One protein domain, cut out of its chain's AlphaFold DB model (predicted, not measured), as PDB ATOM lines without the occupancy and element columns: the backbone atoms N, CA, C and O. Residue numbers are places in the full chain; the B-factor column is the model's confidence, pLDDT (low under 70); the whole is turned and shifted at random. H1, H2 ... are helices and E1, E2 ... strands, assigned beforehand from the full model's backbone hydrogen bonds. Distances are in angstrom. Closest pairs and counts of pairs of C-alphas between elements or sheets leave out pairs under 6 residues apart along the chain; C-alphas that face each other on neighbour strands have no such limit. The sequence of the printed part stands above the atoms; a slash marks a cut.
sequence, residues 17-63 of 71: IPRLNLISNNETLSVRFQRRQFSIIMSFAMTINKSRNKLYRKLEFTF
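AT A GLANCE: This is residues 17 to 63 of the 71 residues of an uncharacterized protein of Arachis hypogaea (UniProt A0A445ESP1). The printed part has little regular structure: a two-stranded hairpin, E1 and E2, makes one arm, and past residues 39 to 47 a loop with one short helix, H1, makes the other end. Residues 26 to 31 stick out, as do residues 49 to 58, of which 49 to 51 belong to H1. There are 47 printed residues, with named elements in the order E1, E2, H1; the sheet E1 - E2 is antiparallel, and the class is mixed, with 14 residues in named elements. The whole is extended and flat, with a radius of gyration of the C-alphas of 15.6 A and spans of 44 by 28 by 15 A.

HOW THE PARTS SIT: E1, residues 19 to 23, and E2, residues 34 to 38, form an antiparallel hairpin at 153 degrees. N 22 and O 35 are within hydrogen-bond range at 2.7 A. H1, residues 48 to 51, is apart from E1; it is too short for an O i to N i+4 pair, and its one O i to N i+3 pair is within range.

IN THESE COORDINATES: E1 begins at C-alpha 19 (9.598, -51.629, -20.947) and is 12.8 A long. E2 is 13.4 A long. H1, 5.1 A long, ends at C-alpha 51 (26.821, -46.474, -33.843).

THE WHOLE: The C-alphas farthest apart, of Ser 30 and Lys 58, are 45.4 A apart. The printed part has no cut, and both links are short. No printed residue is under 70 in pLDDT.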
ATOM      1  N   ILE A  17      14.156 -57.152 -18.240       86.50
ATOM      2  CA  ILE A  17      14.376 -55.938 -19.031       86.50
ATOM      3  C   ILE A  17      13.115 -55.075 -18.972       86.50
ATOM      4  O   ILE A  17      12.059 -55.514 -19.437       86.50
ATOM      5  N   PRO A  18      13.183 -53.849 -18.420       87.69
ATOM      6  CA  PRO A  18      12.009 -52.999 -18.301       87.69
ATOM      7  C   PRO A  18      11.528 -52.501 -19.671       87.69
ATOM      8  O   PRO A  18      12.310 -52.259 -20.596       87.69
ATOM      9  N   ARG A  19      10.209 -52.312 -19.798       89.50
ATOM     10  CA  ARG A  19       9.598 -51.629 -20.947       89.50
ATOM     11  C   ARG A  19       9.748 -50.120 -20.787       89.50
ATOM     12  O   ARG A  19       9.322 -49.573 -19.774       89.50
ATOM     13  N   LEU A  20      10.264 -49.458 -21.815       88.56
ATOM     14  CA  LEU A  20      10.369 -48.006 -21.895       88.56
ATOM     15  C   LEU A  20       9.208 -47.429 -22.703       88.56
ATOM     16  O   LEU A  20       8.858 -47.950 -23.761       88.56
ATOM     17  N   ASN A  21       8.637 -46.332 -22.210       88.94
ATOM     18  CA  ASN A  21       7.652 -45.538 -22.934       88.94
ATOM     19  C   ASN A  21       8.364 -44.352 -23.592       88.94
ATOM     20  O   ASN A  21       8.927 -43.502 -22.911       88.94
ATOM     21  N   LEU A  22       8.331 -44.299 -24.917       84.94
ATOM     22  CA  LEU A  22       8.782 -43.176 -25.724       84.94
ATOM     23  C   LEU A  22       7.563 -42.359 -26.109       84.94
ATOM     24  O   LEU A  22       6.687 -42.850 -26.818       84.94
ATOM     25  N   ILE A  23       7.500 -41.124 -25.640       87.25
ATOM     26  CA  ILE A  23       6.380 -40.240 -25.922       87.25
ATOM     27  C   ILE A  23       6.904 -39.089 -26.765       87.25
ATOM     28  O   ILE A  23       7.841 -38.407 -26.351       87.25
ATOM     29  N   SER A  24       6.326 -38.877 -27.946       79.81
ATOM     30  CA  SER A  24       6.644 -37.689 -28.733       79.81
ATOM     31  C   SER A  24       5.956 -36.488 -28.088       79.81
ATOM     32  O   SER A  24       4.725 -36.458 -28.017       79.81
ATOM     33  N   ASN A  25       6.728 -35.515 -27.612       74.00
ATOM     34  CA  ASN A  25       6.181 -34.241 -27.163       74.00
ATOM     35  C   ASN A  25       6.072 -33.308 -28.373       74.00
ATOM     36  O   ASN A  25       7.036 -32.634 -28.718       74.00
ATOM     37  N   ASN A  26       4.934 -33.343 -29.062       75.75
ATOM     38  CA  ASN A  26       4.593 -32.358 -30.083       75.75
ATOM     39  C   ASN A  26       3.331 -31.642 -29.620       75.75
ATOM     40  O   ASN A  26       2.235 -32.177 -29.755       75.75
ATOM     41  N   GLU A  27       3.501 -30.445 -29.063       70.94
ATOM     42  CA  GLU A  27       2.405 -29.597 -28.565       70.94
ATOM     43  C   GLU A  27       1.464 -29.131 -29.689       70.94
ATOM     44  O   GLU A  27       0.339 -28.719 -29.436       70.94
ATOM     45  N   THR A  28       1.902 -29.246 -30.945       76.25
ATOM     46  CA  THR A  28       1.152 -28.870 -32.150       76.25
ATOM     47  C   THR A  28       0.233 -29.967 -32.686       76.25
ATOM     48  O   THR A  28      -0.603 -29.693 -33.546       76.25
ATOM     49  N   LEU A  29       0.366 -31.211 -32.214       75.06
ATOM     50  CA  LEU A  29      -0.464 -32.333 -32.652       75.06
ATOM     51  C   LEU A  29      -1.498 -32.661 -31.572       75.06
ATOM     52  O   LEU A  29      -1.148 -32.948 -30.432       75.06
ATOM     53  N   SER A  30      -2.779 -32.692 -31.948       73.44
ATOM     54  CA  SER A  30      -3.885 -33.057 -31.046       73.44
ATOM     55  C   SER A  30      -3.832 -34.514 -30.569       73.44
ATOM     56  O   SER A  30      -4.497 -34.880 -29.601       73.44
ATOM     57  N   VAL A  31      -3.028 -35.354 -31.231       76.69
ATOM     58  CA  VAL A  31      -2.822 -36.761 -30.887       76.69
ATOM     59  C   VAL A  31      -1.410 -36.965 -30.358       76.69
ATOM     60  O   VAL A  31      -0.414 -36.720 -31.041       76.69
ATOM     61  N   ARG A  32      -1.326 -37.491 -29.134       82.56
ATOM     62  CA  ARG A  32      -0.062 -37.846 -28.491       82.56
ATOM     63  C   ARG A  32       0.383 -39.235 -28.941       82.56
ATOM     64  O   ARG A  32      -0.212 -40.238 -28.551       82.56
ATOM     65  N   PHE A  33       1.461 -39.315 -29.718       82.94
ATOM     66  CA  PHE A  33       2.052 -40.605 -30.066       82.94
ATOM     67  C   PHE A  33       2.916 -41.127 -28.915       82.94
ATOM     68  O   PHE A  33       3.869 -40.483 -28.469       82.94
ATOM     69  N   GLN A  34       2.585 -42.329 -28.445       88.69
ATOM     70  CA  GLN A  34       3.361 -43.068 -27.456       88.69
ATOM     71  C   GLN A  34       3.768 -44.432 -28.021       88.69
ATOM     72  O   GLN A  34       2.963 -45.135 -28.629       88.69
ATOM     73  N   ARG A  35       5.027 -44.820 -27.818       88.62
ATOM     74  CA  ARG A  35       5.574 -46.129 -28.192       88.62
ATOM     75  C   ARG A  35       6.135 -46.806 -26.957       88.62
ATOM     76  O   ARG A  35       7.035 -46.275 -26.319       88.62
ATOM     77  N   ARG A  36       5.651 -48.005 -26.644       89.38
ATOM     78  CA  ARG A  36       6.210 -48.835 -25.575       89.38
ATOM     79  C   ARG A  36       7.122 -49.890 -26.184       89.38
ATOM     80  O   ARG A  36       6.644 -50.772 -26.890       89.38
ATOM     81  N   GLN A  37       8.422 -49.795 -25.927       91.38
ATOM     82  CA  GLN A  37       9.417 -50.727 -26.459       91.38
ATOM     83  C   GLN A  37      10.347 -51.237 -25.361       91.38
ATOM     84  O   GLN A  37      10.614 -50.546 -24.380       91.38
ATOM     85  N   PHE A  38      10.860 -52.454 -25.521       87.94
ATOM     86  CA  PHE A  38      11.984 -52.911 -24.710       87.94
ATOM     87  C   PHE A  38      13.261 -52.196 -25.150       87.94
ATOM     88  O   PHE A  38      13.428 -51.875 -26.328       87.94
ATOM     89  N   SER A  39      14.175 -51.957 -24.213       85.19
ATOM     90  CA  SER A  39      15.464 -51.318 -24.500       85.19
ATOM     91  C   SER A  39      16.487 -52.306 -25.082       85.19
ATOM     92  O   SER A  39      17.593 -52.437 -24.562       85.19
ATOM     93  N   ILE A  40      16.111 -53.041 -26.130       85.50
ATOM     94  CA  ILE A  40      16.945 -54.073 -26.762       85.50
ATOM     95  C   ILE A  40      16.845 -53.921 -28.274       85.50
ATOM     96  O   ILE A  40      15.753 -53.762 -28.816       85.50
ATOM     97  N   ILE A  41      17.984 -53.993 -28.958       83.75
ATOM     98  CA  ILE A  41      18.058 -54.010 -30.419       83.75
ATOM     99  C   ILE A  41      19.054 -55.102 -30.812       83.75
ATOM    100  O   ILE A  41      20.224 -55.026 -30.438       83.75
ATOM    101  N   MET A  42      18.602 -56.106 -31.567       81.00
ATOM    102  CA  MET A  42      19.483 -57.090 -32.202       81.00
ATOM    103  C   MET A  42      19.942 -56.521 -33.545       81.00
ATOM    104  O   MET A  42      19.113 -56.156 -34.375       81.00
ATOM    105  N   SER A  43      21.251 -56.384 -33.755       80.06
ATOM    106  CA  SER A  43      21.768 -55.809 -35.003       80.06
ATOM    107  C   SER A  43      23.151 -56.343 -35.341       80.06
ATOM    108  O   SER A  43      24.090 -56.178 -34.568       80.06
ATOM    109  N   PHE A  44      23.250 -56.962 -36.518       84.75
ATOM    110  CA  PHE A  44      24.512 -57.350 -37.154       84.75
ATOM    111  C   PHE A  44      25.078 -56.221 -38.021       84.75
ATOM    112  O   PHE A  44      26.286 -56.087 -38.158       84.75
ATOM    113  N   ALA A  45      24.195 -55.374 -38.554       88.19
ATOM    114  CA  ALA A  45      24.533 -54.159 -39.274       88.19
ATOM    115  C   ALA A  45      23.867 -52.962 -38.589       88.19
ATOM    116  O   ALA A  45      22.714 -53.034 -38.151       88.19
ATOM    117  N   MET A  46      24.586 -51.847 -38.500       90.12
ATOM    118  CA  MET A  46      24.068 -50.587 -37.973       90.12
ATOM    119  C   MET A  46      24.449 -49.446 -38.904       90.12
ATOM    120  O   MET A  46      25.497 -49.468 -39.540       90.12
ATOM    121  N   THR A  47      23.604 -48.420 -38.956       90.44
ATOM    122  CA  THR A  47      23.973 -47.178 -39.629       90.44
ATOM    123  C   THR A  47      24.965 -46.399 -38.766       90.44
ATOM    124  O   THR A  47      24.889 -46.444 -37.537       90.44
ATOM    125  N   ILE A  48      25.850 -45.625 -39.402       89.62
ATOM    126  CA  ILE A  48      26.897 -44.844 -38.716       89.62
ATOM    127  C   ILE A  48      26.304 -43.933 -37.630       89.62
ATOM    128  O   ILE A  48      26.848 -43.810 -36.534       89.62
ATOM    129  N   ASN A  49      25.141 -43.324 -37.888       90.69
ATOM    130  CA  ASN A  49      24.485 -42.470 -36.898       90.69
ATOM    131  C   ASN A  49      24.038 -43.245 -35.646       90.69
ATOM    132  O   ASN A  49      24.111 -42.727 -34.537       90.69
ATOM    133  N   LYS A  50      23.609 -44.502 -35.805       87.12
ATOM    134  CA  LYS A  50      23.214 -45.356 -34.676       87.12
ATOM    135  C   LYS A  50      24.418 -45.863 -33.871       87.12
ATOM    136  O   LYS A  50      24.253 -46.191 -32.697       87.12
ATOM    137  N   SER A  51      25.606 -45.940 -34.473       88.50
ATOM    138  CA  SER A  51      26.821 -46.474 -33.843       88.50
ATOM    139  C   SER A  51      27.786 -45.412 -33.304       88.50
ATOM    140  O   SER A  51      28.762 -45.785 -32.665       88.50
ATOM    141  N   ARG A  52      27.523 -44.115 -33.521       87.12
ATOM    142  CA  ARG A  52      28.460 -43.005 -33.250       87.12
ATOM    143  C   ARG A  52      29.100 -43.011 -31.850       87.12
ATOM    144  O   ARG A  52      30.269 -42.680 -31.732       87.12
ATOM    145  N   ASN A  53      28.356 -43.421 -30.821       88.06
ATOM    146  CA  ASN A  53      28.803 -43.407 -29.419       88.06
ATOM    147  C   ASN A  53      29.002 -44.817 -28.837       88.06
ATOM    148  O   ASN A  53      28.765 -45.041 -27.651       88.06
ATOM    149  N   LYS A  54      29.352 -45.803 -29.667       82.25
ATOM    150  CA  LYS A  54      29.538 -47.191 -29.231       82.25
ATOM    151  C   LYS A  54      30.855 -47.741 -29.760       82.25
ATOM    152  O   LYS A  54      31.200 -47.528 -30.918       82.25
ATOM    153  N   LEU A  55      31.560 -48.484 -28.911       86.56
ATOM    154  CA  LEU A  55      32.781 -49.200 -29.271       86.56
ATOM    155  C   LEU A  55      32.456 -50.668 -29.545       86.56
ATOM    156  O   LEU A  55      31.755 -51.316 -28.767       86.56
ATOM    157  N   TYR A  56      32.988 -51.194 -30.643       85.94
ATOM    158  CA  TYR A  56      32.779 -52.570 -31.082       85.94
ATOM    159  C   TYR A  56      34.127 -53.230 -31.356       85.94
ATOM    160  O   TYR A  56      35.061 -52.573 -31.803       85.94
ATOM    161  N   ARG A  57      34.222 -54.541 -31.104       87.00
ATOM    162  CA  ARG A  57      35.477 -55.293 -31.277       87.00
ATOM    163  C   ARG A  57      35.881 -55.480 -32.739       87.00
ATOM    164  O   ARG A  57      37.066 -55.467 -33.040       87.00
ATOM    165  N   LYS A  58      34.909 -55.686 -33.628       89.25
ATOM    166  CA  LYS A  58      35.122 -55.850 -35.068       89.25
ATOM    167  C   LYS A  58      33.930 -55.264 -35.813       89.25
ATOM    168  O   LYS A  58      32.792 -55.499 -35.410       89.25
ATOM    169  N   LEU A  59      34.203 -54.503 -36.866       90.25
ATOM    170  CA  LEU A  59      33.212 -53.885 -37.742       90.25
ATOM    171  C   LEU A  59      33.729 -53.909 -39.177       90.25
ATOM    172  O   LEU A  59      34.934 -53.817 -39.400       90.25
ATOM    173  N   GLU A  60      32.805 -53.968 -40.126       91.69
ATOM    174  CA  GLU A  60      33.070 -53.756 -41.546       91.69
ATOM    175  C   GLU A  60      32.110 -52.682 -42.064       91.69
ATOM    176  O   GLU A  60      30.962 -52.594 -41.619       91.69
ATOM    177  N   PHE A  61      32.596 -51.831 -42.970       88.56
ATOM    178  CA  PHE A  61      31.813 -50.750 -43.559       88.56
ATOM    179  C   PHE A  61      31.435 -51.107 -44.991       88.56
ATOM    180  O   PHE A  61      32.290 -51.446 -45.804       88.56
ATOM    181  N   THR A  62      30.151 -50.978 -45.310       87.19
ATOM    182  CA  THR A  62      29.642 -51.132 -46.672       87.19
ATOM    183  C   THR A  62      29.122 -49.786 -47.147       87.19
ATOM    184  O   THR A  62      28.209 -49.218 -46.547       87.19
ATOM    185  N   PHE A  63      29.703 -49.277 -48.230       88.38
ATOM    186  CA  PHE A  63      29.255 -48.055 -48.884       88.38
ATOM    187  C   PHE A  63      28.385 -48.428 -50.077       88.38
ATOM    188  O   PHE A  63      28.786 -49.231 -50.918       88.38
TER     189      PHE A  63